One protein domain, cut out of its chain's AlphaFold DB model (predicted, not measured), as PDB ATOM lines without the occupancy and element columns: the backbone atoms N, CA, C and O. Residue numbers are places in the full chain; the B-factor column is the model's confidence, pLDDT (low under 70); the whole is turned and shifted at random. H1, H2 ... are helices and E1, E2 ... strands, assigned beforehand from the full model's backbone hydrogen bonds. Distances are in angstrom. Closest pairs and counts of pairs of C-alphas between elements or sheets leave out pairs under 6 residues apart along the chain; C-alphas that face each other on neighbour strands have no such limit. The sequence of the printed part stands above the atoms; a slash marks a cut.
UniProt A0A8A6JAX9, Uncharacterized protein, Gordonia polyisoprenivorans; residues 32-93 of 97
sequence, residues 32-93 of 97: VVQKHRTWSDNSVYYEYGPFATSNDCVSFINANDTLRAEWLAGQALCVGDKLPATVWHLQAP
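AT A GLANCE: This is residues 32 to 93 of the 97 residues of an uncharacterized protein of Gordonia polyisoprenivorans (UniProt A0A8A6JAX9). Picture a strongly twisted sheet of four antiparallel strands, with the helix H1 packed along one face over E4. H2 turns off from H1 at a corner and sits by the last residue of E4 and the first of E3, while the hairpin E1 and E2 makes the other side of the sheet. The printed part has 62 residues, with two named helices and four named strands in the order E1, E2, H1, H2, E3, E4; the sheet's order is E1, E2, E4, E3, and the class is mixed, helices and strands. The whole is compact, with a radius of gyration of the C-alphas of 11.4 A and spans of 29 by 28 by 18 A.

IN THESE COORDINATES: Begin in the sheet with E2, residues 44 to 51, its longest strand at 20.7 A; find C-alpha 44 at (37.715, -34.805, 17.547). E1 is residues 32 to 36, 13.0 A long, and E4 is residues 88 to 92, 13.2 A long, ending at C-alpha 92 at (31.415, -28.335, 17.884). E3, residues 77 to 80, measures 9.9 A. Then find C-alpha 54 at (30.564, -13.358, 16.670), where H1 begins; it runs through residue 62 and is 12.5 A long. H2 is residues 65 to 72, 10.4 A long.

HOW THE PARTS SIT: Look first at the inner strands E2 and E4, antiparallel at 153 degrees, where N 48 and O 90 are within hydrogen-bond range at 2.8 A. The hairpin E1 and E2 has N 35 and O 45 at 2.8 A, and the hairpin E3 and E4 has N 79 and O 89 at 2.8 A. The edge strands E1 and E3 are apart. H1 and H2 are on one face of the sheet, two layers. H1 has a height over the sheet of 8.8 A and runs along the strands, at 23 degrees to E4 on the local plane. It lies over E4, and only just not over E2, on which 2 of its 9 C-alphas fall. Its closest C-alphas to E4 are Ser 54 and Trp 88, 6.0 A. H1 and H2 touch only at the corner, closest at the C-alphas of Ile 61 and Arg 68, 5.3 A, with a steep tilt of 58 degrees, opposite ways. The closest C-alphas of H2 and E4 are Leu 67 and Ala 92, 7.1 A. E2, H1, H2 and E3 form a split strand-helix-strand unit, two strands running the same way with E4 between them and a right-handed crossover. In both helices every O i to N i+4 pair is within hydrogen-bond range.

THE WHOLE: The C-alphas farthest apart are those of Ser 40 and Ala 63, 30.4 A. The printed part has no cut and no long link. Its mean pLDDT is 85.1; look at residues 38 to 42, in the link from E1 to E2, for the values under 70.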
ATOM      1  N   VAL A  32      34.090 -26.599   6.830       84.00
ATOM      2  CA  VAL A  32      34.162 -27.476   7.994       84.00
ATOM      3  C   VAL A  32      35.453 -28.257   7.948       84.00
ATOM      4  O   VAL A  32      35.726 -28.995   7.002       84.00
ATOM      5  N   VAL A  33      36.257 -28.090   8.992       86.06
ATOM      6  CA  VAL A  33      37.524 -28.797   9.148       86.06
ATOM      7  C   VAL A  33      37.456 -29.637  10.409       86.06
ATOM      8  O   VAL A  33      37.263 -29.122  11.508       86.06
ATOM      9  N   GLN A  34      37.649 -30.944  10.251       86.56
ATOM     10  CA  GLN A  34      37.839 -31.835  11.385       86.56
ATOM     11  C   GLN A  34      39.205 -31.548  12.021       86.56
ATOM     12  O   GLN A  34      40.244 -31.607  11.361       86.56
ATOM     13  N   LYS A  35      39.207 -31.247  13.315       85.00
ATOM     14  CA  LYS A  35      40.399 -30.988  14.115       85.00
ATOM     15  C   LYS A  35      40.429 -31.916  15.320       85.00
ATOM     16  O   LYS A  35      39.407 -32.403  15.791       85.00
ATOM     17  N   HIS A  36      41.630 -32.149  15.830       81.81
ATOM     18  CA  HIS A  36      41.818 -32.814  17.111       81.81
ATOM     19  C   HIS A  36      42.151 -31.772  18.164       81.81
ATOM     20  O   HIS A  36      42.944 -30.853  17.934       81.81
ATOM     21  N   ARG A  37      41.535 -31.902  19.334       72.12
ATOM     22  CA  ARG A  37      41.857 -31.075  20.486       72.12
ATOM     23  C   ARG A  37      43.194 -31.555  21.039       72.12
ATOM     24  O   ARG A  37      43.262 -32.601  21.664       72.12
ATOM     25  N   THR A  38      44.261 -30.791  20.823       55.00
ATOM     26  CA  THR A  38      45.631 -31.182  21.213       55.00
ATOM     27  C   THR A  38      45.843 -31.293  22.737       55.00
ATOM     28  O   THR A  38      46.938 -31.626  23.176       55.00
ATOM     29  N   TRP A  39      44.825 -31.020  23.565       57.34
ATOM     30  CA  TRP A  39      44.870 -31.107  25.031       57.34
ATOM     31  C   TRP A  39      43.829 -32.101  25.596       57.34
ATOM     32  O   TRP A  39      42.928 -32.518  24.876       57.34
ATOM     33  N   SER A  40      44.001 -32.458  26.880       45.22
ATOM     34  CA  SER A  40      43.268 -33.342  27.832       45.22
ATOM     35  C   SER A  40      42.493 -34.584  27.374       45.22
ATOM     36  O   SER A  40      42.421 -35.521  28.162       45.22
ATOM     37  N   ASP A  41      41.893 -34.630  26.196       65.00
ATOM     38  CA  ASP A  41      40.997 -35.723  25.794       65.00
ATOM     39  C   ASP A  41      41.275 -36.213  24.362       65.00
ATOM     40  O   ASP A  41      40.770 -37.251  23.951       65.00
ATOM     41  N   ASN A  42      42.123 -35.501  23.602       67.06
ATOM     42  CA  ASN A  42      42.401 -35.793  22.190       67.06
ATOM     43  C   ASN A  42      41.114 -35.973  21.362       67.06
ATOM     44  O   ASN A  42      41.077 -36.734  20.395       67.06
ATOM     45  N   SER A  43      40.045 -35.284  21.764       75.25
ATOM     46  CA  SER A  43      38.733 -35.389  21.140       75.25
ATOM     47  C   SER A  43      38.755 -34.761  19.759       75.25
ATOM     48  O   SER A  43      39.356 -33.705  19.533       75.25
ATOM     49  N   VAL A  44      38.043 -35.397  18.838       85.38
ATOM     50  CA  VAL A  44      37.715 -34.805  17.547       85.38
ATOM     51  C   VAL A  44      36.682 -33.701  17.765       85.38
ATOM     52  O   VAL A  44      35.690 -33.906  18.461       85.38
ATOM     53  N   TYR A  45      36.907 -32.542  17.158       87.75
ATOM     54  CA  TYR A  45      35.910 -31.487  17.016       87.75
ATOM     55  C   TYR A  45      35.919 -30.967  15.581       87.75
ATOM     56  O   TYR A  45      36.917 -31.060  14.868       87.75
ATOM     57  N   TYR A  46      34.800 -30.415  15.149       88.94
ATOM     58  CA  TYR A  46      34.632 -29.798  13.847       88.94
ATOM     59  C   TYR A  46      34.648 -28.289  14.020       88.94
ATOM     60  O   TYR A  46      33.945 -27.734  14.868       88.94
ATOM     61  N   GLU A  47      35.498 -27.633  13.241       89.75
ATOM     62  CA  GLU A  47      35.566 -26.185  13.173       89.75
ATOM     63  C   GLU A  47      34.808 -25.703  11.938       89.75
ATOM     64  O   GLU A  47      35.187 -26.051  10.821       89.75
ATOM     65  N   TYR A  48      33.766 -24.904  12.152       89.69
ATOM     66  CA  TYR A  48      32.974 -24.250  11.119       89.69
ATOM     67  C   TYR A  48      33.407 -22.788  10.998       89.69
ATOM     68  O   TYR A  48      33.607 -22.105  12.007       89.69
ATOM     69  N   GLY A  49      33.513 -22.284   9.775       89.94
ATOM     70  CA  GLY A  49      33.821 -20.885   9.494       89.94
ATOM     71  C   GLY A  49      34.603 -20.748   8.188       89.94
ATOM     72  O   GLY A  49      34.590 -21.668   7.377       89.94
ATOM     73  N   PRO A  50      35.306 -19.631   7.960       89.75
ATOM     74  CA  PRO A  50      35.407 -18.451   8.821       89.75
ATOM     75  C   PRO A  50      34.115 -17.613   8.860       89.75
ATOM     76  O   PRO A  50      33.471 -17.397   7.837       89.75
ATOM     77  N   PHE A  51      33.769 -17.082  10.034       89.44
ATOM     78  CA  PHE A  51      32.701 -16.095  10.235       89.44
ATOM     79  C   PHE A  51      33.297 -14.695  10.424       89.44
ATOM     80  O   PHE A  51      34.335 -14.535  11.072       89.44
ATOM     81  N   ALA A  52      32.634 -13.667   9.886       86.62
ATOM     82  CA  ALA A  52      33.110 -12.286   9.980       86.62
ATOM     83  C   ALA A  52      32.957 -11.713  11.399       86.62
ATOM     84  O   ALA A  52      33.842 -11.011  11.889       86.62
ATOM     85  N   THR A  53      31.854 -12.030  12.081       87.69
ATOM     86  CA  THR A  53      31.566 -11.557  13.442       87.69
ATOM     87  C   THR A  53      31.120 -12.689  14.369       87.69
ATOM     88  O   THR A  53      30.701 -13.760  13.926       87.69
ATOM     89  N   SER A  54      31.148 -12.439  15.683       89.38
ATOM     90  CA  SER A  54      30.564 -13.358  16.670       89.38
ATOM     91  C   SER A  54      29.067 -13.572  16.439       89.38
ATOM     92  O   SER A  54      28.570 -14.680  16.633       89.38
ATOM     93  N   ASN A  55      28.350 -12.541  15.979       92.50
ATOM     94  CA  ASN A  55      26.926 -12.632  15.668       92.50
ATOM     95  C   ASN A  55      26.644 -13.564  14.486       92.50
ATOM     96  O   ASN A  55      25.647 -14.282  14.527       92.50
ATOM     97  N   ASP A  56      27.502 -13.594  13.467       90.06
ATOM     98  CA  ASP A  56      27.347 -14.521  12.336       90.06
ATOM     99  C   ASP A  56      27.527 -15.973  12.796       90.06
ATOM    100  O   ASP A  56      26.738 -16.844  12.430       90.06
ATOM    101  N   CYS A  57      28.498 -16.213  13.684       89.88
ATOM    102  CA  CYS A  57      28.713 -17.521  14.304       89.88
ATOM    103  C   CYS A  57      27.484 -17.975  15.118       89.88
ATOM    104  O   CYS A  57      26.985 -19.086  14.937       89.88
ATOM    105  N   VAL A  58      26.925 -17.094  15.955       91.00
ATOM    106  CA  VAL A  58      25.708 -17.381  16.738       91.00
ATOM    107  C   VAL A  58      24.477 -17.557  15.844       91.00
ATOM    108  O   VAL A  58      23.629 -18.407  16.116       91.00
ATOM    109  N   SER A  59      24.370 -16.792  14.760       91.69
ATOM    110  CA  SER A  59      23.275 -16.932  13.795       91.69
ATOM    111  C   SER A  59      23.326 -18.290  13.096       91.69
ATOM    112  O   SER A  59      22.293 -18.943  12.962       91.69
ATOM    113  N   PHE A  60      24.526 -18.762  12.738       89.94
ATOM    114  CA  PHE A  60      24.727 -20.097  12.179       89.94
ATOM    115  C   PHE A  60      24.345 -21.208  13.165       89.94
ATOM    116  O   PHE A  60      23.660 -22.153  12.779       89.94
ATOM    117  N   ILE A  61      24.704 -21.079  14.446       91.00
ATOM    118  CA  ILE A  61      24.260 -22.018  15.490       91.00
ATOM    119  C   ILE A  61      22.734 -22.058  15.569       91.00
ATOM    120  O   ILE A  61      22.142 -23.130  15.553       91.00
ATOM    121  N   ASN A  62      22.080 -20.897  15.636       90.38
ATOM    122  CA  ASN A  62      20.625 -20.828  15.794       90.38
ATOM    123  C   ASN A  62      19.854 -21.351  14.575       90.38
ATOM    124  O   ASN A  62      18.725 -21.813  14.740       90.38
ATOM    125  N   ALA A  63      20.460 -21.296  13.388       90.31
ATOM    126  CA  ALA A  63      19.914 -21.870  12.162       90.31
ATOM    127  C   ALA A  63      19.992 -23.409  12.114       90.31
ATOM    128  O   ALA A  63      19.354 -24.011  11.254       90.31
ATOM    129  N   ASN A  64      20.740 -24.049  13.022       88.88
ATOM    130  CA  ASN A  64      20.968 -25.493  13.034       88.88
ATOM    131  C   ASN A  64      20.568 -26.103  14.384       88.88
ATOM    132  O   ASN A  64      21.269 -25.933  15.380       88.88
ATOM    133  N   ASP A  65      19.477 -26.873  14.426       92.19
ATOM    134  CA  ASP A  65      18.947 -27.428  15.682       92.19
ATOM    135  C   ASP A  65      19.961 -28.303  16.440       92.19
ATOM    136  O   ASP A  65      20.056 -28.205  17.665       92.19
ATOM    137  N   THR A  66      20.758 -29.104  15.722       88.06
ATOM    138  CA  THR A  66      21.817 -29.946  16.305       88.06
ATOM    139  C   THR A  66      22.885 -29.099  16.992       88.06
ATOM    140  O   THR A  66      23.163 -29.290  18.174       88.06
ATOM    141  N   LEU A  67      23.432 -28.101  16.289       88.25
ATOM    142  CA  LEU A  67      24.450 -27.206  16.849       88.25
ATOM    143  C   LEU A  67      23.882 -26.341  17.975       88.25
ATOM    144  O   LEU A  67      24.579 -26.058  18.947       88.25
ATOM    145  N   ARG A  68      22.607 -25.941  17.887       91.94
ATOM    146  CA  ARG A  68      21.920 -25.203  18.950       91.94
ATOM    147  C   ARG A  68      21.795 -26.040  20.219       91.94
ATOM    148  O   ARG A  68      22.020 -25.512  21.305       91.94
ATOM    149  N   ALA A  69      21.466 -27.326  20.106       90.75
ATOM    150  CA  ALA A  69      21.424 -28.229  21.253       90.75
ATOM    151  C   ALA A  69      22.812 -28.379  21.901       90.75
ATOM    152  O   ALA A  69      22.932 -28.281  23.121       90.75
ATOM    153  N   GLU A  70      23.864 -28.526  21.094       89.06
ATOM    154  CA  GLU A  70      25.249 -28.611  21.574       89.06
ATOM    155  C   GLU A  70      25.734 -27.304  22.210       89.06
ATOM    156  O   GLU A  70      26.416 -27.330  23.232       89.06
ATOM    157  N   TRP A  71      25.346 -26.154  21.660       89.75
ATOM    158  CA  TRP A  71      25.625 -24.842  22.242       89.75
ATOM    159  C   TRP A  71      24.971 -24.681  23.614       89.75
ATOM    160  O   TRP A  71      25.628 -24.297  24.579       89.75
ATOM    161  N   LEU A  72      23.684 -25.026  23.726       91.06
ATOM    162  CA  LEU A  72      22.948 -24.980  24.992       91.06
ATOM    163  C   LEU A  72      23.504 -25.975  26.024       91.06
ATOM    164  O   LEU A  72      23.453 -25.699  27.221       91.06
ATOM    165  N   ALA A  73      24.067 -27.097  25.571       90.25
ATOM    166  CA  ALA A  73      24.772 -28.067  26.408       90.25
ATOM    167  C   ALA A  73      26.218 -27.652  26.761       90.25
ATOM    168  O   ALA A  73      26.893 -28.371  27.498       90.25
ATOM    169  N   GLY A  74      26.713 -26.520  26.243       87.19
ATOM    170  CA  GLY A  74      28.082 -26.039  26.462       87.19
ATOM    171  C   GLY A  74      29.162 -26.821  25.703       87.19
ATOM    172  O   GLY A  74      30.339 -26.739  26.051       87.19
ATOM    173  N   GLN A  75      28.775 -27.594  24.688       86.75
ATOM    174  CA  GLN A  75      29.671 -28.401  23.854       86.75
ATOM    175  C   GLN A  75      30.098 -27.688  22.567       86.75
ATOM    176  O   GLN A  75      31.174 -27.985  22.048       86.75
ATOM    177  N   ALA A  76      29.294 -26.741  22.074       88.12
ATOM    178  CA  ALA A  76      29.647 -25.891  20.940       88.12
ATOM    179  C   ALA A  76      30.030 -24.473  21.396       88.12
ATOM    180  O   ALA A  76      29.418 -23.927  22.312       88.12
ATOM    181  N   LEU A  77      31.048 -23.875  20.769       89.88
ATOM    182  CA  LEU A  77      31.656 -22.603  21.185       89.88
ATOM    183  C   LEU A  77      32.060 -21.745  19.980       89.88
ATOM    184  O   LEU A  77      32.680 -22.240  19.045       89.88
ATOM    185  N   CYS A  78      31.789 -20.440  20.043       90.50
ATOM    186  CA  CYS A  78      32.245 -19.459  19.065       90.50
ATOM    187  C   CYS A  78      33.547 -18.858  19.581       90.50
ATOM    188  O   CYS A  78      33.569 -18.220  20.634       90.50
ATOM    189  N   VAL A  79      34.629 -19.071  18.844       88.94
ATOM    190  CA  VAL A  79      35.987 -18.705  19.239       88.94
ATOM    191  C   VAL A  79      36.574 -17.767  18.190       88.94
ATOM    192  O   VAL A  79      36.520 -18.050  16.995       88.94
ATOM    193  N   GLY A  80      37.113 -16.637  18.643       88.38
ATOM    194  CA  GLY A  80      37.860 -15.710  17.796       88.38
ATOM    195  C   GLY A  80      39.306 -16.162  17.597       88.38
ATOM    196  O   GLY A  80      39.903 -16.741  18.505       88.38
ATOM    197  N   ASP A  81      39.883 -15.872  16.431       82.69
ATOM    198  CA  ASP A  81      41.260 -16.246  16.076       82.69
ATOM    199  C   ASP A  81      42.327 -15.596  16.977       82.69
ATOM    200  O   ASP A  81      43.352 -16.203  17.288       82.69
ATOM    201  N   LYS A  82      42.087 -14.353  17.404       77.94
ATOM    202  CA  LYS A  82      42.977 -13.554  18.263       77.94
ATOM    203  C   LYS A  82      42.190 -12.460  18.990       77.94
ATOM    204  O   LYS A  82      40.977 -12.371  18.849       77.94
ATOM    205  N   LEU A  83      42.869 -11.604  19.758       75.25
ATOM    206  CA  LEU A  83      42.274 -10.405  20.362       75.25
ATOM    207  C   LEU A  83      42.951  -9.131  19.814       75.25
ATOM    208  O   LEU A  83      44.168  -9.013  19.952       75.25
ATOM    209  N   PRO A  84      42.205  -8.166  19.232       76.56
ATOM    210  CA  PRO A  84      40.791  -8.265  18.851       76.56
ATOM    211  C   PRO A  84      40.582  -9.289  17.720       76.56
ATOM    212  O   PRO A  84      41.411  -9.395  16.815       76.56
ATOM    213  N   ALA A  85      39.478 -10.040  17.783       80.12
ATOM    214  CA  ALA A  85      39.177 -11.094  16.815       80.12
ATOM    215  C   ALA A  85      38.810 -10.489  15.462       80.12
ATOM    216  O   ALA A  85      37.955  -9.606  15.383       80.12
ATOM    217  N   THR A  86      39.455 -10.982  14.408       83.31
ATOM    218  CA  THR A  86      39.157 -10.599  13.020       83.31
ATOM    219  C   THR A  86      38.390 -11.687  12.283       83.31
ATOM    220  O   THR A  86      37.754 -11.403  11.274       83.31
ATOM    221  N   VAL A  87      38.448 -12.916  12.794       88.00
ATOM    222  CA  VAL A  87      37.743 -14.076  12.270       88.00
ATOM    223  C   VAL A  87      37.191 -14.883  13.439       88.00
ATOM    224  O   VAL A  87      37.864 -15.079  14.453       88.00
ATOM    225  N   TRP A  88      35.958 -15.350  13.291       90.50
ATOM    226  CA  TRP A  88      35.284 -16.213  14.249       90.50
ATOM    227  C   TRP A  88      35.112 -17.613  13.674       90.50
ATOM    228  O   TRP A  88      34.878 -17.788  12.481       90.50
ATOM    229  N   HIS A  89      35.194 -18.611  14.539       91.44
ATOM    230  CA  HIS A  89      34.987 -20.009  14.200       91.44
ATOM    231  C   HIS A  89      34.049 -20.643  15.222       91.44
ATOM    232  O   HIS A  89      34.145 -20.352  16.413       91.44
ATOM    233  N   LEU A  90      33.164 -21.525  14.774       91.00
ATOM    234  CA  LEU A  90      32.378 -22.374  15.659       91.00
ATOM    235  C   LEU A  90      33.112 -23.696  15.832       91.00
ATOM    236  O   LEU A  90      33.423 -24.356  14.851       91.00
ATOM    237  N   GLN A  91      33.359 -24.105  17.064       90.19
ATOM    238  CA  GLN A  91      33.873 -25.429  17.392       90.19
ATOM    239  C   GLN A  91      32.722 -26.252  17.953       90.19
ATOM    240  O   GLN A  91      32.093 -25.805  18.909       90.19
ATOM    241  N   ALA A  92      32.453 -27.428  17.394       89.56
ATOM    242  CA  ALA A  92      31.415 -28.335  17.884       89.56
ATOM    243  C   ALA A  92      31.861 -29.805  17.755       89.56
ATOM    244  O   ALA A  92      32.702 -30.107  16.907       89.56
ATOM    245  N   PRO A  93      31.357 -30.737  18.580       85.94
ATOM    246  CA  PRO A  93      31.769 -32.141  18.527       85.94
ATOM    247  C   PRO A  93      31.174 -32.912  17.338       85.94
ATOM    248  O   PRO A  93      31.751 -33.917  16.922       85.94
TER     249      PRO A  93